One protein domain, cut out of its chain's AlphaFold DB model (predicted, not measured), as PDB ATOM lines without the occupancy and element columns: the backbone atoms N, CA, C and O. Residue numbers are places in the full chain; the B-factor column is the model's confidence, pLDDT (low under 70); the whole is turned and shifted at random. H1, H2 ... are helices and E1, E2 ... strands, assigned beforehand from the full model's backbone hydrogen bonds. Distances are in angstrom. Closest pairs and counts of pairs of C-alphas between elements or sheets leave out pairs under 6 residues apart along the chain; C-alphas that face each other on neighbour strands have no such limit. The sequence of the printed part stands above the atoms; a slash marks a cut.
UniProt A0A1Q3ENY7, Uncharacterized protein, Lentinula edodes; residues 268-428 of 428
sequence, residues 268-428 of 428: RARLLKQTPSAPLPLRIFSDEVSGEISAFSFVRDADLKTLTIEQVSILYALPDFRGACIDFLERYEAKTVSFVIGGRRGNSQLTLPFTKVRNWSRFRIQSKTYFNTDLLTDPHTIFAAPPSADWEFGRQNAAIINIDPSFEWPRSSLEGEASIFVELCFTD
ATOM      1  N   ARG A 268     -45.925 -12.165  12.454       90.19
ATOM      2  CA  ARG A 268     -45.503 -12.333  13.845       90.19
ATOM      3  C   ARG A 268     -46.171 -11.332  14.792       90.19
ATOM      4  O   ARG A 268     -46.507 -11.724  15.904       90.19
ATOM      5  N   ALA A 269     -46.381 -10.085  14.369       90.75
ATOM      6  CA  ALA A 269     -47.125  -9.085  15.132       90.75
ATOM      7  C   ALA A 269     -48.575  -9.532  15.373       90.75
ATOM      8  O   ALA A 269     -49.030  -9.522  16.515       90.75
ATOM      9  N   ARG A 270     -49.271  -9.998  14.324       90.44
ATOM     10  CA  ARG A 270     -50.654 -10.499  14.434       90.44
ATOM     11  C   ARG A 270     -50.751 -11.713  15.359       90.44
ATOM     12  O   ARG A 270     -51.592 -11.728  16.251       90.44
ATOM     13  N   LEU A 271     -49.846 -12.684  15.205       90.12
ATOM     14  CA  LEU A 271     -49.798 -13.868  16.073       90.12
ATOM     15  C   LEU A 271     -49.566 -13.493  17.542       90.12
ATOM     16  O   LEU A 271     -50.215 -14.043  18.427       90.12
ATOM     17  N   LEU A 272     -48.673 -12.535  17.814       89.94
ATOM     18  CA  LEU A 272     -48.418 -12.073  19.179       89.94
ATOM     19  C   LEU A 272     -49.633 -11.377  19.797       89.94
ATOM     20  O   LEU A 272     -49.920 -11.627  20.961       89.94
ATOM     21  N   LYS A 273     -50.372 -10.560  19.033       87.44
ATOM     22  CA  LYS A 273     -51.617  -9.929  19.509       87.44
ATOM     23  C   LYS A 273     -52.704 -10.954  19.842       87.44
ATOM     24  O   LYS A 273     -53.451 -10.764  20.792       87.44
ATOM     25  N   GLN A 274     -52.780 -12.037  19.071       89.62
ATOM     26  CA  GLN A 274     -53.750 -13.116  19.278       89.62
ATOM     27  C   GLN A 274     -53.363 -14.073  20.413       89.62
ATOM     28  O   GLN A 274     -54.187 -14.885  20.819       89.62
ATOM     29  N   THR A 275     -52.129 -14.002  20.922       90.94
ATOM     30  CA  THR A 275     -51.625 -14.906  21.962       90.94
ATOM     31  C   THR A 275     -51.814 -14.276  23.348       90.94
ATOM     32  O   THR A 275     -51.073 -13.352  23.686       90.94
ATOM     33  N   PRO A 276     -52.723 -14.784  24.206       88.69
ATOM     34  CA  PRO A 276     -52.994 -14.174  25.514       88.69
ATOM     35  C   PRO A 276     -51.792 -14.199  26.467       88.69
ATOM     36  O   PRO A 276     -51.654 -13.333  27.323       88.69
ATOM     37  N   SER A 277     -50.902 -15.184  26.314       89.94
ATOM     38  CA  SER A 277     -49.700 -15.357  27.135       89.94
ATOM     39  C   SER A 277     -48.464 -14.634  26.581       89.94
ATOM     40  O   SER A 277     -47.345 -14.914  27.019       89.94
ATOM     41  N   ALA A 278     -48.615 -13.772  25.569       85.81
ATOM     42  CA  ALA A 278     -47.483 -13.065  24.986       85.81
ATOM     43  C   ALA A 278     -46.851 -12.100  26.009       85.81
ATOM     44  O   ALA A 278     -47.569 -11.363  26.687       85.81
ATOM     45  N   PRO A 279     -45.508 -12.058  26.122       81.25
ATOM     46  CA  PRO A 279     -44.846 -11.144  27.041       81.25
ATOM     47  C   PRO A 279     -45.076  -9.694  26.604       81.25
ATOM     48  O   PRO A 279     -44.789  -9.327  25.459       81.25
ATOM     49  N   LEU A 280     -45.567  -8.874  27.533       82.12
ATOM     50  CA  LEU A 280     -45.783  -7.445  27.336       82.12
ATOM     51  C   LEU A 280     -44.579  -6.616  27.831       82.12
ATOM     52  O   LEU A 280     -43.880  -7.041  28.754       82.12
ATOM     53  N   PRO A 281     -44.326  -5.422  27.258       83.81
ATOM     54  CA  PRO A 281     -44.948  -4.899  26.035       83.81
ATOM     55  C   PRO A 281     -44.632  -5.739  24.781       83.81
ATOM     56  O   PRO A 281     -43.585  -6.387  24.697       83.81
ATOM     57  N   LEU A 282     -45.499  -5.707  23.764       86.44
ATOM     58  CA  LEU A 282     -45.221  -6.405  22.507       86.44
ATOM     59  C   LEU A 282     -43.973  -5.813  21.836       86.44
ATOM     60  O   LEU A 282     -43.922  -4.636  21.499       86.44
ATOM     61  N   ARG A 283     -42.941  -6.639  21.631       87.50
ATOM     62  CA  ARG A 283     -41.671  -6.222  20.997       87.50
ATOM     63  C   ARG A 283     -41.709  -6.267  19.471       87.50
ATOM     64  O   ARG A 283     -40.744  -5.870  18.822       87.50
ATOM     65  N   ILE A 284     -42.781  -6.804  18.899       90.62
ATOM     66  CA  ILE A 284     -43.025  -6.822  17.461       90.62
ATOM     67  C   ILE A 284     -44.468  -6.395  17.252       90.62
ATOM     68  O   ILE A 284     -45.375  -7.016  17.803       90.62
ATOM     69  N   PHE A 285     -44.659  -5.339  16.474       89.56
ATOM     70  CA  PHE A 285     -45.967  -4.762  16.197       89.56
ATOM     71  C   PHE A 285     -45.985  -4.157  14.793       89.56
ATOM     72  O   PHE A 285     -44.938  -3.849  14.226       89.56
ATOM     73  N   SER A 286     -47.175  -4.012  14.224       88.31
ATOM     74  CA  SER A 286     -47.420  -3.317  12.961       88.31
ATOM     75  C   SER A 286     -48.331  -2.124  13.195       88.31
ATOM     76  O   SER A 286     -49.118  -2.116  14.143       88.31
ATOM     77  N   ASP A 287     -48.193  -1.125  12.331       76.81
ATOM     78  CA  ASP A 287     -49.056   0.048  12.323       76.81
ATOM     79  C   ASP A 287     -50.396  -0.283  11.652       76.81
ATOM     80  O   ASP A 287     -50.469  -0.426  10.435       76.81
ATOM     81  N   GLU A 288     -51.448  -0.452  12.446       70.00
ATOM     82  CA  GLU A 288     -52.792  -0.765  11.940       70.00
ATOM     83  C   GLU A 288     -53.533   0.465  11.419       70.00
ATOM     84  O   GLU A 288     -54.435   0.320  10.599       70.00
ATOM     85  N   VAL A 289     -53.142   1.664  11.857       65.50
ATOM     86  CA  VAL A 289     -53.798   2.910  11.452       65.50
ATOM     87  C   VAL A 289     -53.473   3.208   9.995       65.50
ATOM     88  O   VAL A 289     -54.368   3.496   9.209       65.50
ATOM     89  N   SER A 290     -52.203   3.088   9.614       63.69
ATOM     90  CA  SER A 290     -51.750   3.365   8.249       63.69
ATOM     91  C   SER A 290     -51.795   2.128   7.343       63.69
ATOM     92  O   SER A 290     -50.925   1.952   6.496       63.69
ATOM     93  N   GLY A 291     -52.768   1.224   7.520       69.50
ATOM     94  CA  GLY A 291     -52.986   0.092   6.605       69.50
ATOM     95  C   GLY A 291     -51.929  -1.028   6.661       69.50
ATOM     96  O   GLY A 291     -51.716  -1.745   5.675       69.50
ATOM     97  N   GLU A 292     -51.244  -1.198   7.798       77.75
ATOM     98  CA  GLU A 292     -50.187  -2.200   8.006       77.75
ATOM     99  C   GLU A 292     -49.083  -2.122   6.945       77.75
ATOM    100  O   GLU A 292     -48.719  -3.122   6.320       77.75
ATOM    101  N   ILE A 293     -48.560  -0.923   6.707       82.38
ATOM    102  CA  ILE A 293     -47.495  -0.692   5.720       82.38
ATOM    103  C   ILE A 293     -46.113  -1.007   6.291       82.38
ATOM    104  O   ILE A 293     -45.240  -1.492   5.563       82.38
ATOM    105  N   SER A 294     -45.937  -0.785   7.594       87.62
ATOM    106  CA  SER A 294     -44.682  -0.990   8.314       87.62
ATOM    107  C   SER A 294     -44.887  -1.853   9.557       87.62
ATOM    108  O   SER A 294     -45.867  -1.720  10.292       87.62
ATOM    109  N   ALA A 295     -43.931  -2.748   9.790       90.69
ATOM    110  CA  ALA A 295     -43.840  -3.594  10.966       90.69
ATOM    111  C   ALA A 295     -42.477  -3.427  11.638       90.69
ATOM    112  O   ALA A 295     -41.427  -3.394  10.991       90.69
ATOM    113  N   PHE A 296     -42.505  -3.364  12.959       91.25
ATOM    114  CA  PHE A 296     -41.382  -3.037  13.817       91.25
ATOM    115  C   PHE A 296     -40.980  -4.255  14.642       91.25
ATOM    116  O   PHE A 296     -41.821  -5.058  15.041       91.25
ATOM    117  N   SER A 297     -39.686  -4.403  14.911       91.81
ATOM    118  CA  SER A 297     -39.134  -5.460  15.753       91.81
ATOM    119  C   SER A 297     -37.993  -4.929  16.615       91.81
ATOM    120  O   SER A 297     -36.944  -4.515  16.115       91.81
ATOM    121  N   PHE A 298     -38.193  -5.012  17.925       89.06
ATOM    122  CA  PHE A 298     -37.256  -4.594  18.958       89.06
ATOM    123  C   PHE A 298     -36.545  -5.799  19.574       89.06
ATOM    124  O   PHE A 298     -37.081  -6.911  19.628       89.06
ATOM    125  N   VAL A 299     -35.314  -5.583  20.042       87.31
ATOM    126  CA  VAL A 299     -34.613  -6.569  20.877       87.31
ATOM    127  C   VAL A 299     -35.280  -6.606  22.254       87.31
ATOM    128  O   VAL A 299     -35.816  -5.598  22.709       87.31
ATOM    129  N   ARG A 300     -35.286  -7.774  22.910       81.50
ATOM    130  CA  ARG A 300     -35.936  -7.957  24.218       81.50
ATOM    131  C   ARG A 300     -35.437  -6.942  25.248       81.50
ATOM    132  O   ARG A 300     -36.251  -6.263  25.877       81.50
ATOM    133  N   ASP A 301     -34.118  -6.860  25.368       81.62
ATOM    134  CA  ASP A 301     -33.425  -6.031  26.342       81.62
ATOM    135  C   ASP A 301     -33.013  -4.716  25.664       81.62
ATOM    136  O   ASP A 301     -32.547  -4.721  24.521       81.62
ATOM    137  N   ALA A 302     -33.256  -3.601  26.352       80.81
ATOM    138  CA  ALA A 302     -32.858  -2.270  25.909       80.81
ATOM    139  C   ALA A 302     -31.325  -2.156  25.890       80.81
ATOM    140  O   ALA A 302     -30.654  -2.746  26.739       80.81
ATOM    141  N   ASP A 303     -30.774  -1.411  24.926       77.69
ATOM    142  CA  ASP A 303     -29.316  -1.253  24.806       77.69
ATOM    143  C   ASP A 303     -28.758  -0.408  25.967       77.69
ATOM    144  O   ASP A 303     -27.643  -0.639  26.436       77.69
ATOM    145  N   LEU A 304     -29.547   0.558  26.447       74.38
ATOM    146  CA  LEU A 304     -29.224   1.390  27.602       74.38
ATOM    147  C   LEU A 304     -30.011   0.928  28.834       74.38
ATOM    148  O   LEU A 304     -31.158   0.482  28.739       74.38
ATOM    149  N   LYS A 305     -29.395   1.070  30.015       76.94
ATOM    150  CA  LYS A 305     -30.088   0.884  31.299       76.94
ATOM    151  C   LYS A 305     -31.274   1.845  31.388       76.94
ATOM    152  O   LYS A 305     -31.276   2.881  30.740       76.94
ATOM    153  N   THR A 306     -32.258   1.523  32.219       84.69
ATOM    154  CA  THR A 306     -33.375   2.422  32.521       84.69
ATOM    155  C   THR A 306     -32.853   3.791  32.989       84.69
ATOM    156  O   THR A 306     -32.179   3.869  34.018       84.69
ATOM    157  N   LEU A 307     -33.166   4.851  32.238       88.88
ATOM    158  CA  LEU A 307     -32.737   6.236  32.486       88.88
ATOM    159  C   LEU A 307     -33.927   7.097  32.913       88.88
ATOM    160  O   LEU A 307     -35.071   6.766  32.597       88.88
ATOM    161  N   THR A 308     -33.678   8.206  33.615       90.94
ATOM    162  CA  THR A 308     -34.727   9.212  33.852       90.94
ATOM    163  C   THR A 308     -35.014  10.024  32.592       90.94
ATOM    164  O   THR A 308     -34.199  10.082  31.669       90.94
ATOM    165  N   ILE A 309     -36.173  10.675  32.552       88.62
ATOM    166  CA  ILE A 309     -36.573  11.539  31.433       88.62
ATOM    167  C   ILE A 309     -35.564  12.676  31.230       88.62
ATOM    168  O   ILE A 309     -35.186  12.953  30.092       88.62
ATOM    169  N   GLU A 310     -35.068  13.290  32.309       88.62
ATOM    170  CA  GLU A 310     -34.036  14.330  32.223       88.62
ATOM    171  C   GLU A 310     -32.717  13.772  31.683       88.62
ATOM    172  O   GLU A 310     -32.077  14.396  30.841       88.62
ATOM    173  N   GLN A 311     -32.318  12.573  32.122       90.50
ATOM    174  CA  GLN A 311     -31.098  11.930  31.631       90.50
ATOM    175  C   GLN A 311     -31.174  11.640  30.131       90.50
ATOM    176  O   GLN A 311     -30.192  11.859  29.430       90.50
ATOM    177  N   VAL A 312     -32.325  11.183  29.630       88.56
ATOM    178  CA  VAL A 312     -32.531  10.962  28.189       88.56
ATOM    179  C   VAL A 312     -32.525  12.277  27.424       88.56
ATOM    180  O   VAL A 312     -31.839  12.374  26.411       88.56
ATOM    181  N   SER A 313     -33.226  13.294  27.931       87.88
ATOM    182  CA  SER A 313     -33.250  14.636  27.342       87.88
ATOM    183  C   SER A 313     -31.839  15.205  27.160       87.88
ATOM    184  O   SER A 313     -31.517  15.716  26.091       87.88
ATOM    185  N   ILE A 314     -30.967  15.045  28.161       89.06
ATOM    186  CA  ILE A 314     -29.565  15.476  28.081       89.06
ATOM    187  C   ILE A 314     -28.770  14.584  27.120       89.06
ATOM    188  O   ILE A 314     -28.063  15.096  26.257       89.06
ATOM    189  N   LEU A 315     -28.888  13.259  27.250       87.94
ATOM    190  CA  LEU A 315     -28.094  12.294  26.483       87.94
ATOM    191  C   LEU A 315     -28.345  12.389  24.972       87.94
ATOM    192  O   LEU A 315     -27.416  12.217  24.189       87.94
ATOM    193  N   TYR A 316     -29.586  12.660  24.576       83.44
ATOM    194  CA  TYR A 316     -30.003  12.776  23.180       83.44
ATOM    195  C   TYR A 316     -30.121  14.230  22.699       83.44
ATOM    196  O   TYR A 316     -30.464  14.460  21.548       83.44
ATOM    197  N   ALA A 317     -29.819  15.213  23.555       84.94
ATOM    198  CA  ALA A 317     -30.007  16.637  23.267       84.94
ATOM    199  C   ALA A 317     -31.450  16.994  22.834       84.94
ATOM    200  O   ALA A 317     -31.668  17.807  21.937       84.94
ATOM    201  N   LEU A 318     -32.440  16.411  23.520       83.69
ATOM    202  CA  LEU A 318     -33.875  16.618  23.309       83.69
ATOM    203  C   LEU A 318     -34.495  17.463  24.440       83.69
ATOM    204  O   LEU A 318     -35.108  16.904  25.360       83.69
ATOM    205  N   PRO A 319     -34.367  18.803  24.431       82.44
ATOM    206  CA  PRO A 319     -34.839  19.659  25.527       82.44
ATOM    207  C   PRO A 319     -36.363  19.621  25.725       82.44
ATOM    208  O   PRO A 319     -36.862  19.936  26.801       82.44
ATOM    209  N   ASP A 320     -37.110  19.215  24.702       83.38
ATOM    210  CA  ASP A 320     -38.566  19.129  24.694       83.38
ATOM    211  C   ASP A 320     -39.092  17.694  24.899       83.38
ATOM    212  O   ASP A 320     -40.301  17.470  24.820       83.38
ATOM    213  N   PHE A 321     -38.218  16.723  25.205       84.88
ATOM    214  CA  PHE A 321     -38.581  15.306  25.347       84.88
ATOM    215  C   PHE A 321     -39.694  15.073  26.377       84.88
ATOM    216  O   PHE A 321     -40.637  14.319  26.129       84.88
ATOM    217  N   ARG A 322     -39.626  15.764  27.523       85.50
ATOM    218  CA  ARG A 322     -40.666  15.691  28.559       85.50
ATOM    219  C   ARG A 322     -42.016  16.184  28.034       85.50
ATOM    220  O   ARG A 322     -43.022  15.515  28.246       85.50
ATOM    221  N   GLY A 323     -42.029  17.326  27.343       84.56
ATOM    222  CA  GLY A 323     -43.242  17.877  26.728       84.56
ATOM    223  C   GLY A 323     -43.813  16.941  25.664       84.56
ATOM    224  O   GLY A 323     -45.012  16.707  25.634       84.56
ATOM    225  N   ALA A 324     -42.948  16.304  24.869       83.88
ATOM    226  CA  ALA A 324     -43.346  15.312  23.871       83.88
ATOM    227  C   ALA A 324     -44.060  14.100  24.476       83.88
ATOM    228  O   ALA A 324     -45.046  13.625  23.920       83.88
ATOM    229  N   CYS A 325     -43.575  13.611  25.621       84.25
ATOM    230  CA  CYS A 325     -44.215  12.512  26.338       84.25
ATOM    231  C   CYS A 325     -45.607  12.907  26.853       84.25
ATOM    232  O   CYS A 325     -46.523  12.093  26.793       84.25
ATOM    233  N   ILE A 326     -45.769  14.142  27.341       84.06
ATOM    234  CA  ILE A 326     -47.066  14.650  27.812       84.06
ATOM    235  C   ILE A 326     -48.037  14.768  26.642       84.06
ATOM    236  O   ILE A 326     -49.107  14.168  26.690       84.06
ATOM    237  N   ASP A 327     -47.635  15.456  25.571       82.56
ATOM    238  CA  ASP A 327     -48.456  15.628  24.371       82.56
ATOM    239  C   ASP A 327     -48.881  14.265  23.792       82.56
ATOM    240  O   ASP A 327     -50.007  14.108  23.319       82.56
ATOM    241  N   PHE A 328     -47.992  13.262  23.828       81.44
ATOM    242  CA  PHE A 328     -48.313  11.898  23.410       81.44
ATOM    243  C   PHE A 328     -49.400  11.262  24.288       81.44
ATOM    244  O   PHE A 328     -50.356  10.709  23.748       81.44
ATOM    245  N   LEU A 329     -49.278  11.345  25.617       83.25
ATOM    246  CA  LEU A 329     -50.255  10.764  26.542       83.25
ATOM    247  C   LEU A 329     -51.618  11.448  26.448       83.25
ATOM    248  O   LEU A 329     -52.626  10.756  26.339       83.25
ATOM    249  N   GLU A 330     -51.658  12.781  26.411       83.56
ATOM    250  CA  GLU A 330     -52.908  13.536  26.251       83.56
ATOM    251  C   GLU A 330     -53.632  13.141  24.955       83.56
ATOM    252  O   GLU A 330     -54.846  12.932  24.940       83.56
ATOM    253  N   ARG A 331     -52.891  12.977  23.850       79.44
ATOM    254  CA  ARG A 331     -53.462  12.529  22.568       79.44
ATOM    255  C   ARG A 331     -53.919  11.084  22.602       79.44
ATOM    256  O   ARG A 331     -54.953  10.772  22.015       79.44
ATOM    257  N   TYR A 332     -53.155  10.217  23.260       80.31
ATOM    258  CA  TYR A 332     -53.519   8.820  23.441       80.31
ATOM    259  C   TYR A 332     -54.835   8.701  24.222       80.31
ATOM    260  O   TYR A 332     -55.737   7.982  23.793       80.31
ATOM    261  N   GLU A 333     -54.995   9.476  25.298       82.75
ATOM    262  CA  GLU A 333     -56.244   9.574  26.064       82.75
ATOM    263  C   GLU A 333     -57.395  10.148  25.226       82.75
ATOM    264  O   GLU A 333     -58.506   9.614  25.244       82.75
ATOM    265  N   ALA A 334     -57.120  11.179  24.420       83.56
ATOM    266  CA  ALA A 334     -58.087  11.772  23.496       83.56
ATOM    267  C   ALA A 334     -58.400  10.898  22.262       83.56
ATOM    268  O   ALA A 334     -59.300  11.237  21.494       83.56
ATOM    269  N   LYS A 335     -57.682   9.782  22.059       80.69
ATOM    270  CA  LYS A 335     -57.748   8.917  20.863       80.69
ATOM    271  C   LYS A 335     -57.502   9.671  19.547       80.69
ATOM    272  O   LYS A 335     -58.038   9.307  18.500       80.69
ATOM    273  N   THR A 336     -56.679  10.713  19.595       75.25
ATOM    274  CA  THR A 336     -56.325  11.524  18.425       75.25
ATOM    275  C   THR A 336     -55.133  10.904  17.704       75.25
ATOM    276  O   THR A 336     -54.084  10.692  18.306       75.25
ATOM    277  N   VAL A 337     -55.277  10.646  16.402       64.12
ATOM    278  CA  VAL A 337     -54.292   9.890  15.601       64.12
ATOM    279  C   VAL A 337     -53.335  10.791  14.796       64.12
ATOM    280  O   VAL A 337     -52.562  10.317  13.971       64.12
ATOM    281  N   SER A 338     -53.352  12.109  15.017       60.50
ATOM    282  CA  SER A 338     -52.477  13.037  14.291       60.50
ATOM    283  C   SER A 338     -51.092  13.164  14.934       60.50
ATOM    284  O   SER A 338     -50.948  13.441  16.132       60.50
ATOM    285  N   PHE A 339     -50.050  13.019  14.113       60.88
ATOM    286  CA  PHE A 339     -48.663  13.264  14.502       60.88
ATOM    287  C   PHE A 339     -48.311  14.720  14.199       60.88
ATOM    288  O   PHE A 339     -48.203  15.114  13.043       60.88
ATOM    289  N   VAL A 340     -48.116  15.543  15.231       58.34
ATOM    290  CA  VAL A 340     -47.527  16.876  15.029       58.34
ATOM    291  C   VAL A 340     -46.015  16.720  15.128       58.34
ATOM    292  O   VAL A 340     -45.463  16.533  16.213       58.34
ATOM    293  N   ILE A 341     -45.355  16.739  13.972       58.50
ATOM    294  CA  ILE A 341     -43.898  16.727  13.869       58.50
ATOM    295  C   ILE A 341     -43.416  18.177  13.851       58.50
ATOM    296  O   ILE A 341     -43.701  18.921  12.917       58.50
ATOM    297  N   GLY A 342     -42.675  18.569  14.891       54.78
ATOM    298  CA  GLY A 342     -42.222  19.948  15.083       54.78
ATOM    299  C   GLY A 342     -43.323  20.886  15.600       54.78
ATOM    300  O   GLY A 342     -44.511  20.667  15.384       54.78
ATOM    301  N   GLY A 343     -42.927  21.930  16.333       59.31
ATOM    302  CA  GLY A 343     -43.838  22.915  16.934       59.31
ATOM    303  C   GLY A 343     -43.590  23.138  18.428       59.31
ATOM    304  O   GLY A 343     -42.800  22.434  19.054       59.31
ATOM    305  N   ARG A 344     -44.259  24.142  19.014       57.03
ATOM    306  CA  ARG A 344     -44.254  24.355  20.471       57.03
ATOM    307  C   ARG A 344     -44.983  23.186  21.135       57.03
ATOM    308  O   ARG A 344     -46.203  23.102  21.035       57.03
ATOM    309  N   ARG A 345     -44.232  22.311  21.801       71.00
ATOM    310  CA  ARG A 345     -44.783  21.249  22.653       71.00
ATOM    311  C   ARG A 345     -45.319  21.839  23.953       71.00
ATOM    312  O   ARG A 345     -44.847  22.898  24.384       71.00
ATOM    313  N   GLY A 346     -46.316  21.195  24.555       58.09
ATOM    314  CA  GLY A 346     -46.952  21.691  25.770       58.09
ATOM    315  C   GLY A 346     -45.932  21.929  26.889       58.09
ATOM    316  O   GLY A 346     -45.257  21.006  27.339       58.09
ATOM    317  N   ASN A 347     -45.834  23.167  27.387       58.53
ATOM    318  CA  ASN A 347     -45.111  23.476  28.627       58.53
ATOM    319  C   ASN A 347     -46.019  23.180  29.829       58.53
ATOM    320  O   ASN A 347     -46.367  24.068  30.609       58.53
ATOM    321  N   SER A 348     -46.518  21.949  29.894       56.81
ATOM    322  CA  SER A 348     -47.523  21.579  30.874       56.81
ATOM    323  C   SER A 348     -46.855  21.164  32.184       56.81
ATOM    324  O   SER A 348     -46.002  20.272  32.222       56.81
ATOM    325  N   GLN A 349     -47.280  21.795  33.282       59.91
ATOM    326  CA  GLN A 349     -46.955  21.385  34.654       59.91
ATOM    327  C   GLN A 349     -47.556  20.014  35.029       59.91
ATOM    328  O   GLN A 349     -47.439  19.593  36.176       59.91
ATOM    329  N   LEU A 350     -48.184  19.305  34.083       69.19
ATOM    330  CA  LEU A 350     -48.671  17.946  34.279       69.19
ATOM    331  C   LEU A 350     -47.531  16.987  34.636       69.19
ATOM    332  O   LEU A 350     -46.423  17.028  34.086       69.19
ATOM    333  N   THR A 351     -47.825  16.116  35.592       77.88
ATOM    334  CA  THR A 351     -46.920  15.076  36.073       77.88
ATOM    335  C   THR A 351     -47.044  13.862  35.164       77.88
ATOM    336  O   THR A 351     -48.141  13.345  34.969       77.88
ATOM    337  N   LEU A 352     -45.926  13.390  34.610       84.56
ATOM    338  CA  LEU A 352     -45.917  12.137  33.860       84.56
ATOM    339  C   LEU A 352     -46.165  10.955  34.816       84.56
ATOM    340  O   LEU A 352     -45.643  10.967  35.934       84.56
ATOM    341  N   PRO A 353     -46.907   9.916  34.388       87.50
ATOM    342  CA  PRO A 353     -47.175   8.737  35.214       87.50
ATOM    343  C   PRO A 353     -45.926   7.868  35.446       87.50
ATOM    344  O   PRO A 353     -45.951   6.937  36.248       87.50
ATOM    345  N   PHE A 354     -44.818   8.179  34.773       87.75
ATOM    346  CA  PHE A 354     -43.517   7.537  34.912       87.75
ATOM    347  C   PHE A 354     -42.411   8.596  34.983       87.75
ATOM    348  O   PHE A 354     -42.523   9.693  34.438       87.75
ATOM    349  N   THR A 355     -41.302   8.246  35.629       87.88
ATOM    350  CA  THR A 355     -40.090   9.087  35.722       87.88
ATOM    351  C   THR A 355     -38.906   8.498  34.964       87.88
ATOM    352  O   THR A 355     -37.880   9.154  34.784       87.88
ATOM    353  N   LYS A 356     -39.043   7.245  34.530       89.12
ATOM    354  CA  LYS A 356     -37.991   6.433  33.937       89.12
ATOM    355  C   LYS A 356     -38.470   5.809  32.636       89.12
ATOM    356  O   LYS A 356     -39.635   5.447  32.513       89.12
ATOM    357  N   VAL A 357     -37.549   5.666  31.693       87.75
ATOM    358  CA  VAL A 357     -37.793   5.106  30.363       87.75
ATOM    359  C   VAL A 357     -36.693   4.116  29.997       87.75
ATOM    360  O   VAL A 357     -35.556   4.202  30.477       87.75
ATOM    361  N   ARG A 358     -37.032   3.162  29.132       85.50
ATOM    362  CA  ARG A 358     -36.068   2.253  28.512       85.50
ATOM    363  C   ARG A 358     -35.768   2.727  27.099       85.50
ATOM    364  O   ARG A 358     -36.664   3.140  26.362       85.50
ATOM    365  N   ASN A 359     -34.497   2.660  26.719       82.06
ATOM    366  CA  ASN A 359     -34.030   3.217  25.460       82.06
ATOM    367  C   ASN A 359     -33.358   2.152  24.584       82.06
ATOM    368  O   ASN A 359     -32.441   1.441  25.007       82.06
ATOM    369  N   TRP A 360     -33.836   2.064  23.346       85.94
ATOM    370  CA  TRP A 360     -33.263   1.235  22.301       85.94
ATOM    371  C   TRP A 360     -32.526   2.127  21.313       85.94
ATOM    372  O   TRP A 360     -33.128   2.954  20.635       85.94
ATOM    373  N   SER A 361     -31.231   1.872  21.152       85.31
ATOM    374  CA  SER A 361     -30.392   2.570  20.175       85.31
ATOM    375  C   SER A 361     -30.620   2.081  18.742       85.31
ATOM    376  O   SER A 361     -30.084   2.644  17.785       85.31
ATOM    377  N   ARG A 362     -31.371   0.984  18.578       87.31
ATOM    378  CA  ARG A 362     -31.678   0.381  17.283       87.31
ATOM    379  C   ARG A 362     -32.910  -0.513  17.324       87.31
ATOM    380  O   ARG A 362     -33.210  -1.164  18.322       87.31
ATOM    381  N   PHE A 363     -33.541  -0.652  16.171       88.25
ATOM    382  CA  PHE A 363     -34.638  -1.585  15.934       88.25
ATOM    383  C   PHE A 363     -34.617  -2.056  14.488       88.25
ATOM    384  O   PHE A 363     -33.862  -1.545  13.658       88.25
ATOM    385  N   ARG A 364     -35.427  -3.067  14.180       90.75
ATOM    386  CA  ARG A 364     -35.633  -3.506  12.805       90.75
ATOM    387  C   ARG A 364     -37.006  -3.089  12.321       90.75
ATOM    388  O   ARG A 364     -37.988  -3.295  13.022       90.75
ATOM    389  N   ILE A 365     -37.056  -2.578  11.105       90.38
ATOM    390  CA  ILE A 365     -38.284  -2.271  10.388       90.38
ATOM    391  C   ILE A 365     -38.383  -3.170   9.163       90.38
ATOM    392  O   ILE A 365     -37.379  -3.502   8.530       90.38
ATOM    393  N   GLN A 366     -39.594  -3.596   8.849       91.31
ATOM    394  CA  GLN A 366     -39.935  -4.262   7.607       91.31
ATOM    395  C   GLN A 366     -41.149  -3.565   7.020       91.31
ATOM    396  O   GLN A 366     -42.100  -3.282   7.743       91.31
ATOM    397  N   SER A 367     -41.129  -3.324   5.716       89.38
ATOM    398  CA  SER A 367     -42.212  -2.627   5.031       89.38
ATOM    399  C   SER A 367     -42.749  -3.474   3.888       89.38
ATOM    400  O   SER A 367     -42.103  -4.416   3.421       89.38
ATOM    401  N   LYS A 368     -43.947  -3.138   3.429       86.75
ATOM    402  CA  LYS A 368     -44.478  -3.643   2.163       86.75
ATOM    403  C   LYS A 368     -43.766  -2.969   0.983       86.75
ATOM    404  O   LYS A 368     -43.293  -1.838   1.104       86.75
ATOM    405  N   THR A 369     -43.624  -3.660  -0.150       83.94
ATOM    406  CA  THR A 369     -42.951  -3.068  -1.321       83.94
ATOM    407  C   THR A 369     -43.822  -2.007  -1.993       83.94
ATOM    408  O   THR A 369     -45.046  -2.111  -1.985       83.94
ATOM    409  N   TYR A 370     -43.192  -1.007  -2.616       81.31
ATOM    410  CA  TYR A 370     -43.894   0.110  -3.259       81.31
ATOM    411  C   TYR A 370     -44.842  -0.325  -4.390       81.31
ATOM    412  O   TYR A 370     -45.956   0.171  -4.490       81.31
ATOM    413  N   PHE A 371     -44.418  -1.265  -5.238       79.75
ATOM    414  CA  PHE A 371     -45.208  -1.694  -6.401       79.75
ATOM    415  C   PHE A 371     -46.181  -2.836  -6.098       79.75
ATOM    416  O   PHE A 371     -47.100  -3.078  -6.877       79.75
ATOM    417  N   ASN A 372     -45.968  -3.568  -5.003       78.56
ATOM    418  CA  ASN A 372     -46.823  -4.677  -4.610       78.56
ATOM    419  C   ASN A 372     -46.871  -4.798  -3.082       78.56
ATOM    420  O   ASN A 372     -45.931  -5.283  -2.446       78.56
ATOM    421  N   THR A 373     -47.995  -4.388  -2.503       81.44
ATOM    422  CA  THR A 373     -48.214  -4.406  -1.056       81.44
ATOM    423  C   THR A 373     -48.321  -5.812  -0.464       81.44
ATOM    424  O   THR A 373     -48.193  -5.964   0.749       81.44
ATOM    425  N   ASP A 374     -48.499  -6.846  -1.291       82.56
ATOM    426  CA  ASP A 374     -48.503  -8.247  -0.850       82.56
ATOM    427  C   ASP A 374     -47.080  -8.772  -0.604       82.56
ATOM    428  O   ASP A 374     -46.874  -9.775   0.080       82.56
ATOM    429  N   LEU A 375     -46.075  -8.090  -1.162       83.44
ATOM    430  CA  LEU A 375     -44.672  -8.444  -1.013       83.44
ATOM    431  C   LEU A 375     -44.019  -7.625   0.098       83.44
ATOM    432  O   LEU A 375     -44.296  -6.440   0.285       83.44
ATOM    433  N   LEU A 376     -43.075  -8.258   0.794       87.38
ATOM    434  CA  LEU A 376     -42.319  -7.650   1.883       87.38
ATOM    435  C   LEU A 376     -40.898  -7.295   1.450       87.38
ATOM    436  O   LEU A 376     -40.222  -8.073   0.764       87.38
ATOM    437  N   THR A 377     -40.416  -6.149   1.925       87.56
ATOM    438  CA  THR A 377     -38.998  -5.800   1.873       87.56
ATOM    439  C   THR A 377     -38.194  -6.662   2.849       87.56
ATOM    440  O   THR A 377     -38.733  -7.313   3.754       87.56
ATOM    441  N   ASP A 378     -36.876  -6.708   2.654       87.25
ATOM    442  CA  ASP A 378     -35.999  -7.325   3.645       87.25
ATOM    443  C   ASP A 378     -35.943  -6.438   4.905       87.25
ATOM    444  O   ASP A 378     -35.950  -5.214   4.785       87.25
ATOM    445  N   PRO A 379     -35.873  -7.012   6.122       89.12
ATOM    446  CA  PRO A 379     -35.794  -6.209   7.335       89.12
ATOM    447  C   PRO A 379     -34.558  -5.302   7.354       89.12
ATOM    448  O   PRO A 379     -33.423  -5.781   7.264       89.12
ATOM    449  N   HIS A 380     -34.772  -4.009   7.570       87.19
ATOM    450  CA  HIS A 380     -33.725  -3.003   7.705       87.19
ATOM    451  C   HIS A 380     -33.513  -2.644   9.172       87.19
ATOM    452  O   HIS A 380     -34.450  -2.654   9.962       87.19
ATOM    453  N   THR A 381     -32.268  -2.361   9.558       88.44
ATOM    454  CA  THR A 381     -31.967  -1.874  10.913       88.44
ATOM    455  C   THR A 381     -31.926  -0.355  10.887       88.44
ATOM    456  O   THR A 381     -31.158   0.207  10.110       88.44
ATOM    457  N   ILE A 382     -32.726   0.270  11.742       86.25
ATOM    458  CA  ILE A 382     -32.722   1.709  11.994       86.25
ATOM    459  C   ILE A 382     -31.918   1.947  13.269       86.25
ATOM    460  O   ILE A 382     -32.139   1.267  14.274       86.25
ATOM    461  N   PHE A 383     -30.970   2.877  13.203       85.12
ATOM    462  CA  PHE A 383     -30.181   3.353  14.335       85.12
ATOM    463  C   PHE A 383     -30.717   4.690  14.833       85.12
ATOM    464  O   PHE A 383     -31.094   5.547  14.039       85.12
ATOM    465  N   ALA A 384     -30.707   4.827  16.151       84.62
ATOM    466  CA  ALA A 384     -31.108   5.978  16.941       84.62
ATOM    467  C   ALA A 384     -30.179   6.054  18.169       84.62
ATOM    468  O   ALA A 384     -30.616   5.981  19.317       84.62
ATOM    469  N   ALA A 385     -28.866   6.053  17.928       84.75
ATOM    470  CA  ALA A 385     -27.859   6.063  18.984       84.75
ATOM    471  C   ALA A 385     -27.483   7.507  19.359       84.75
ATOM    472  O   ALA A 385     -27.352   8.342  18.456       84.75
ATOM    473  N   PRO A 386     -27.268   7.797  20.653       85.06
ATOM    474  CA  PRO A 386     -26.872   9.121  21.103       85.06
ATOM    475  C   PRO A 386     -25.398   9.393  20.761       85.06
ATOM    476  O   PRO A 386     -24.668   8.463  20.387       85.06
ATOM    477  N   PRO A 387     -24.941  10.647  20.910       85.06
ATOM    478  CA  PRO A 387     -23.526  10.995  20.944       85.06
ATOM    479  C   PRO A 387     -22.679  10.027  21.781       85.06
ATOM    480  O   PRO A 387     -23.053   9.623  22.882       85.06
ATOM    481  N   SER A 388     -21.523   9.636  21.250       83.81
ATOM    482  CA  SER A 388     -20.558   8.739  21.897       83.81
ATOM    483  C   SER A 388     -19.134   9.055  21.437       83.81
ATOM    484  O   SER A 388     -18.948   9.803  20.481       83.81
ATOM    485  N   ALA A 389     -18.119   8.461  22.075       82.31
ATOM    486  CA  ALA A 389     -16.720   8.653  21.673       82.31
ATOM    487  C   ALA A 389     -16.456   8.259  20.205       82.31
ATOM    488  O   ALA A 389     -15.666   8.907  19.527       82.31
ATOM    489  N   ASP A 390     -17.155   7.233  19.710       79.25
ATOM    490  CA  ASP A 390     -17.050   6.779  18.318       79.25
ATOM    491  C   ASP A 390     -17.910   7.615  17.350       79.25
ATOM    492  O   ASP A 390     -17.686   7.590  16.139       79.25
ATOM    493  N   TRP A 391     -18.915   8.333  17.868       78.56
ATOM    494  CA  TRP A 391     -19.900   9.094  17.096       78.56
ATOM    495  C   TRP A 391     -20.237  10.399  17.817       78.56
ATOM    496  O   TRP A 391     -21.218  10.453  18.558       78.56
ATOM    497  N   GLU A 392     -19.444  11.448  17.596       79.25
ATOM    498  CA  GLU A 392     -19.567  12.738  18.298       79.25
ATOM    499  C   GLU A 392     -20.983  13.335  18.239       79.25
ATOM    500  O   GLU A 392     -21.478  13.856  19.231       79.25
ATOM    501  N   PHE A 393     -21.674  13.182  17.107       77.25
ATOM    502  CA  PHE A 393     -23.041  13.680  16.899       77.25
ATOM    503  C   PHE A 393     -24.116  12.587  17.007       77.25
ATOM    504  O   PHE A 393     -25.269  12.796  16.643       77.25
ATOM    505  N   GLY A 394     -23.745  11.397  17.477       81.06
ATOM    506  CA  GLY A 394     -24.615  10.229  17.510       81.06
ATOM    507  C   GLY A 394     -24.810   9.584  16.138       81.06
ATOM    508  O   GLY A 394     -24.099   9.863  15.170       81.06
ATOM    509  N   ARG A 395     -25.757   8.646  16.062       82.50
ATOM    510  CA  ARG A 395     -26.064   7.910  14.832       82.50
ATOM    511  C   ARG A 395     -27.565   7.736  14.682       82.50
ATOM    512  O   ARG A 395     -28.148   6.836  15.284       82.50
ATOM    513  N   GLN A 396     -28.160   8.539  13.811       80.44
ATOM    514  CA  GLN A 396     -29.597   8.536  13.559       80.44
ATOM    515  C   GLN A 396     -29.873   8.242  12.092       80.44
ATOM    516  O   GLN A 396     -29.304   8.875  11.208       80.44
ATOM    517  N   ASN A 397     -30.699   7.247  11.797       79.81
ATOM    518  CA  ASN A 397     -31.203   7.086  10.441       79.81
ATOM    519  C   ASN A 397     -32.407   8.008  10.234       79.81
ATOM    520  O   ASN A 397     -33.229   8.189  11.133       79.81
ATOM    521  N   ALA A 398     -32.515   8.559   9.026       74.31
ATOM    522  CA  ALA A 398     -33.732   9.229   8.606       74.31
ATOM    523  C   ALA A 398     -34.825   8.186   8.327       74.31
ATOM    524  O   ALA A 398     -34.550   7.128   7.750       74.31
ATOM    525  N   ALA A 399     -36.055   8.496   8.718       75.00
ATOM    526  CA  ALA A 399     -37.250   7.780   8.302       75.00
ATOM    527  C   ALA A 399     -38.232   8.753   7.660       75.00
ATOM    528  O   ALA A 399     -38.220   9.951   7.938       75.00
ATOM    529  N   ILE A 400     -39.079   8.212   6.798       74.94
ATOM    530  CA  ILE A 400     -40.202   8.936   6.225       74.94
ATOM    531  C   ILE A 400     -41.448   8.437   6.946       74.94
ATOM    532  O   ILE A 400     -41.642   7.224   7.070       74.94
ATOM    533  N   ILE A 401     -42.225   9.366   7.492       74.38
ATOM    534  CA  ILE A 401     -43.440   9.068   8.242       74.38
ATOM    535  C   ILE A 401     -44.599   9.801   7.594       74.38
ATOM    536  O   ILE A 401     -44.509  10.998   7.332       74.38
ATOM    537  N   ASN A 402     -45.693   9.079   7.384       73.38
ATOM    538  CA  ASN A 402     -46.954   9.683   7.011       73.38
ATOM    539  C   ASN A 402     -47.538  10.439   8.216       73.38
ATOM    540  O   ASN A 402     -47.828   9.837   9.252       73.38
ATOM    541  N   ILE A 403     -47.663  11.759   8.087       72.75
ATOM    542  CA  ILE A 403     -48.205  12.635   9.134       72.75
ATOM    543  C   ILE A 403     -49.686  12.944   8.931       72.75
ATOM    544  O   ILE A 403     -50.328  13.453   9.851       72.75
ATOM    545  N   ASP A 404     -50.226  12.616   7.758       73.44
ATOM    546  CA  ASP A 404     -51.614  12.843   7.399       73.44
ATOM    547  C   ASP A 404     -52.266  11.525   6.936       73.44
ATOM    548  O   ASP A 404     -52.060  11.073   5.806       73.44
ATOM    549  N   PRO A 405     -53.102  10.901   7.787       72.44
ATOM    550  CA  PRO A 405     -53.703   9.607   7.489       72.44
ATOM    551  C   PRO A 405     -54.674   9.638   6.298       72.44
ATOM    552  O   PRO A 405     -55.115   8.575   5.871       72.44
ATOM    553  N   SER A 406     -55.027  10.815   5.762       77.88
ATOM    554  CA  SER A 406     -55.810  10.915   4.524       77.88
ATOM    555  C   SER A 406     -55.020  10.506   3.275       77.88
ATOM    556  O   SER A 406     -55.624  10.138   2.265       77.88
ATOM    557  N   PHE A 407     -53.686  10.516   3.344       77.31
ATOM    558  CA  PHE A 407     -52.813  10.018   2.290       77.31
ATOM    559  C   PHE A 407     -52.454   8.553   2.550       77.31
ATOM    560  O   PHE A 407     -52.105   8.162   3.661       77.31
ATOM    561  N   GLU A 408     -52.520   7.721   1.514       75.50
ATOM    562  CA  GLU A 408     -52.255   6.286   1.611       75.50
ATOM    563  C   GLU A 408     -50.998   5.930   0.822       75.50
ATOM    564  O   GLU A 408     -50.995   5.938  -0.413       75.50
ATOM    565  N   TRP A 409     -49.931   5.522   1.502       73.31
ATOM    566  CA  TRP A 409     -48.800   4.896   0.821       73.31
ATOM    567  C   TRP A 409     -49.200   3.505   0.283       73.31
ATOM    568  O   TRP A 409     -49.884   2.748   0.971       73.31
ATOM    569  N   PRO A 410     -48.791   3.103  -0.938       70.56
ATOM    570  CA  PRO A 410     -47.944   3.815  -1.903       70.56
ATOM    571  C   PRO A 410     -48.712   4.682  -2.919       70.56
ATOM    572  O   PRO A 410     -48.105   5.224  -3.847       70.56
ATOM    573  N   ARG A 411     -50.044   4.786  -2.807       75.00
ATOM    574  CA  ARG A 411     -50.908   5.476  -3.782       75.00
ATOM    575  C   ARG A 411     -50.608   6.968  -3.847       75.00
ATOM    576  O   ARG A 411     -50.400   7.485  -4.943       75.00
ATOM    577  N   SER A 412     -50.510   7.594  -2.681       71.81
ATOM    578  CA  SER A 412     -50.205   9.011  -2.488       71.81
ATOM    579  C   SER A 412     -48.730   9.357  -2.686       71.81
ATOM    580  O   SER A 412     -48.360  10.520  -2.592       71.81
ATOM    581  N   SER A 413     -47.866   8.380  -3.001       72.88
ATOM    582  CA  SER A 413     -46.416   8.612  -3.023       72.88
ATOM    583  C   SER A 413     -45.974   9.262  -1.698       72.88
ATOM    584  O   SER A 413     -46.477   8.869  -0.656       72.88
ATOM    585  N   LEU A 414     -45.075  10.247  -1.727       71.19
ATOM    586  CA  LEU A 414     -44.623  10.981  -0.539       71.19
ATOM    587  C   LEU A 414     -45.555  12.146  -0.128       71.19
ATOM    588  O   LEU A 414     -45.174  12.965   0.708       71.19
ATOM    589  N   GLU A 415     -46.739  12.298  -0.733       70.81
ATOM    590  CA  GLU A 415     -47.688  13.340  -0.317       70.81
ATOM    591  C   GLU A 415     -48.230  13.034   1.084       70.81
ATOM    592  O   GLU A 415     -48.579  11.894   1.383       70.81
ATOM    593  N   GLY A 416     -48.272  14.047   1.952       61.09
ATOM    594  CA  GLY A 416     -48.626  13.863   3.365       61.09
ATOM    595  C   GLY A 416     -47.516  13.230   4.213       61.09
ATOM    596  O   GLY A 416     -47.705  13.025   5.411       61.09
ATOM    597  N   GLU A 417     -46.343  12.952   3.635       68.12
ATOM    598  CA  GLU A 417     -45.206  12.389   4.357       68.12
ATOM    599  C   GLU A 417     -44.182  13.459   4.770       68.12
ATOM    600  O   GLU A 417     -43.940  14.446   4.075       68.12
ATOM    601  N   ALA A 418     -43.538  13.241   5.916       64.44
ATOM    602  CA  ALA A 418     -42.460  14.072   6.434       64.44
ATOM    603  C   ALA A 418     -41.193  13.240   6.660       64.44
ATOM    604  O   ALA A 418     -41.234  12.136   7.211       64.44
ATOM    605  N   SER A 419     -40.040  13.788   6.269       63.34
ATOM    606  CA  SER A 419     -38.737  13.217   6.608       63.34
ATOM    607  C   SER A 419     -38.346  13.612   8.029       63.34
ATOM    608  O   SER A 419     -38.273  14.803   8.334       63.34
ATOM    609  N   ILE A 420     -38.028  12.632   8.868       61.66
ATOM    610  CA  ILE A 420     -37.566  12.864  10.236       61.66
ATOM    611  C   ILE A 420     -36.299  12.088  10.557       61.66
ATOM    612  O   ILE A 420     -36.026  11.041   9.973       61.66
ATOM    613  N   PHE A 421     -35.556  12.574  11.546       56.84
ATOM    614  CA  PHE A 421     -34.552  11.770  12.229       56.84
ATOM    615  C   PHE A 421     -35.232  10.963  13.330       56.84
ATOM    616  O   PHE A 421     -36.024  11.499  14.107       56.84
ATOM    617  N   VAL A 422     -34.982   9.655  13.347       62.25
ATOM    618  CA  VAL A 422     -35.622   8.768  14.317       62.25
ATOM    619  C   VAL A 422     -34.800   8.726  15.591       62.25
ATOM    620  O   VAL A 422     -33.652   8.282  15.592       62.25
ATOM    621  N   GLU A 423     -35.447   9.099  16.686       56.09
ATOM    622  CA  GLU A 423     -34.987   8.867  18.047       56.09
ATOM    623  C   GLU A 423     -36.041   8.037  18.780       56.09
ATOM    624  O   GLU A 423     -37.239   8.268  18.618       56.09
ATOM    625  N   LEU A 424     -35.621   7.021  19.539       55.81
ATOM    626  CA  LEU A 424     -36.545   6.062  20.142       55.81
ATOM    627  C   LEU A 424     -36.447   6.042  21.655       55.81
ATOM    628  O   LEU A 424     -35.412   5.699  22.221       55.81
ATOM    629  N   CYS A 425     -37.579   6.284  22.299       50.53
ATOM    630  CA  CYS A 425     -37.739   6.111  23.732       50.53
ATOM    631  C   CYS A 425     -39.051   5.373  23.994       50.53
ATOM    632  O   CYS A 425     -40.069   5.714  23.395       50.53
ATOM    633  N   PHE A 426     -39.037   4.379  24.884       50.19
ATOM    634  CA  PHE A 426     -40.251   3.696  25.328       50.19
ATOM    635  C   PHE A 426     -40.399   3.810  26.840       50.19
ATOM    636  O   PHE A 426     -39.424   3.774  27.595       50.19
ATOM    637  N   THR A 427     -41.643   3.936  27.269       42.34
ATOM    638  CA  THR A 427     -42.042   4.020  28.671       42.34
ATOM    639  C   THR A 427     -42.287   2.607  29.200       42.34
ATOM    640  O   THR A 427     -42.717   1.742  28.433       42.34
ATOM    641  N   ASP A 428     -41.956   2.358  30.470       42.28
ATOM    642  CA  ASP A 428     -42.234   1.068  31.129       42.28
ATOM    643  C   ASP A 428     -43.709   0.928  31.526       42.28
ATOM    644  O   ASP A 428     -44.310   1.960  31.911       42.28
TER     645      ASP A 428
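What this domain is: This is residues 268 to 428 of the 428 residues of an uncharacterized protein of Lentinula edodes (UniProt A0A1Q3ENY7). A four-stranded wall, E1 E2 E5 E6, bends at one end into a small second sheet, E3 E4 E9, where E4 runs on into E5, and the hairpin of E7 and E8 folds back over one face of the wall, apart from its strands. H1 packs at the other edge, by E1, H2 covers the small sheet, and H3 extends from H2 well away from the wall. The 161 printed residues hold, in order, H1 E1 E2 E3 H2 H3 E4 E5 E6 E7 E8 E9; the three sheets, E1 - E2 - E5 - E6, E3 - E4 - E9 and E7 - E8, are antiparallel. The class is mixed, helices and strands, with under half of the residues in named elements. The whole is compact and rounded, with a radius of gyration of 16.6 A and spans of 43 by 39 by 32 A.

Where its parts are: H1, residues 268 to 274, begins with C-alpha 268 at (-45.503, -12.333, 13.845). E1 is residues 284 to 286, E2 294 to 297 and E3 304 to 308. H2, residues 309 to 315, is followed by H3, residues 321 to 334, 19.9 A long. E4, residues 356 to 359, precedes E5, residues 362 to 367, 16.4 A, and E6, residues 380 to 385, 15.6 A. E7 is residues 398 to 402, E8 417 to 421 and E9 425 to 427, with C-alpha 427 at (-42.042, 4.020, 28.671).

How they stand to each other: In the hairpin of E1 and E2, N 296 and O 285 are 2.8 A apart, within hydrogen-bond range. E2 and E5 have N 295 and O 366 at 2.8 A, and the hairpin of E5 and E6 has N 365 and O 380 at 2.8 A. H1 is on this sheet at a height of 5.4 A, only just over none of its strands; the closest C-alphas of H1 and E1 are Ala 269 and Phe 285, 4.6 A. E4 runs on into E5 at 63 degrees. E4 has N 357 and O 307 of E3 at 2.9 A, and N 358 and O 426 of E9 at 2.9 A. H2 is on the sheet E3 E4 E9, over E3 and along it at 16 degrees on the local plane, at a height of 8.3 A. H2 and H3, a helical hairpin, touch with residues 321 to 322 of H3 alone, closest at the C-alphas of Ser 313 and Phe 321, 5.7 A, at a steep tilt of 45 degrees, opposite ways. Residues 384 to 385 of E6 pair, antiparallel, with residues 395 to 396. In the hairpin of E7 and E8, N 399 and O 420 are 2.8 A apart. Every O i to N i+4 pair is within hydrogen-bond range in H1, H2 and H3.

The domain as a whole: The C-alphas farthest apart are those of Gln 349 and Phe 371, 47.1 A. The printed part has no cut; its long links are H3 to E4, E5 to E6, E6 to E7 and E7 to E8. The mean pLDDT of the printed part is 78.9, with values under 70 at residues 289 to 291, 337 to 344, 346 to 350 and 416 to 428.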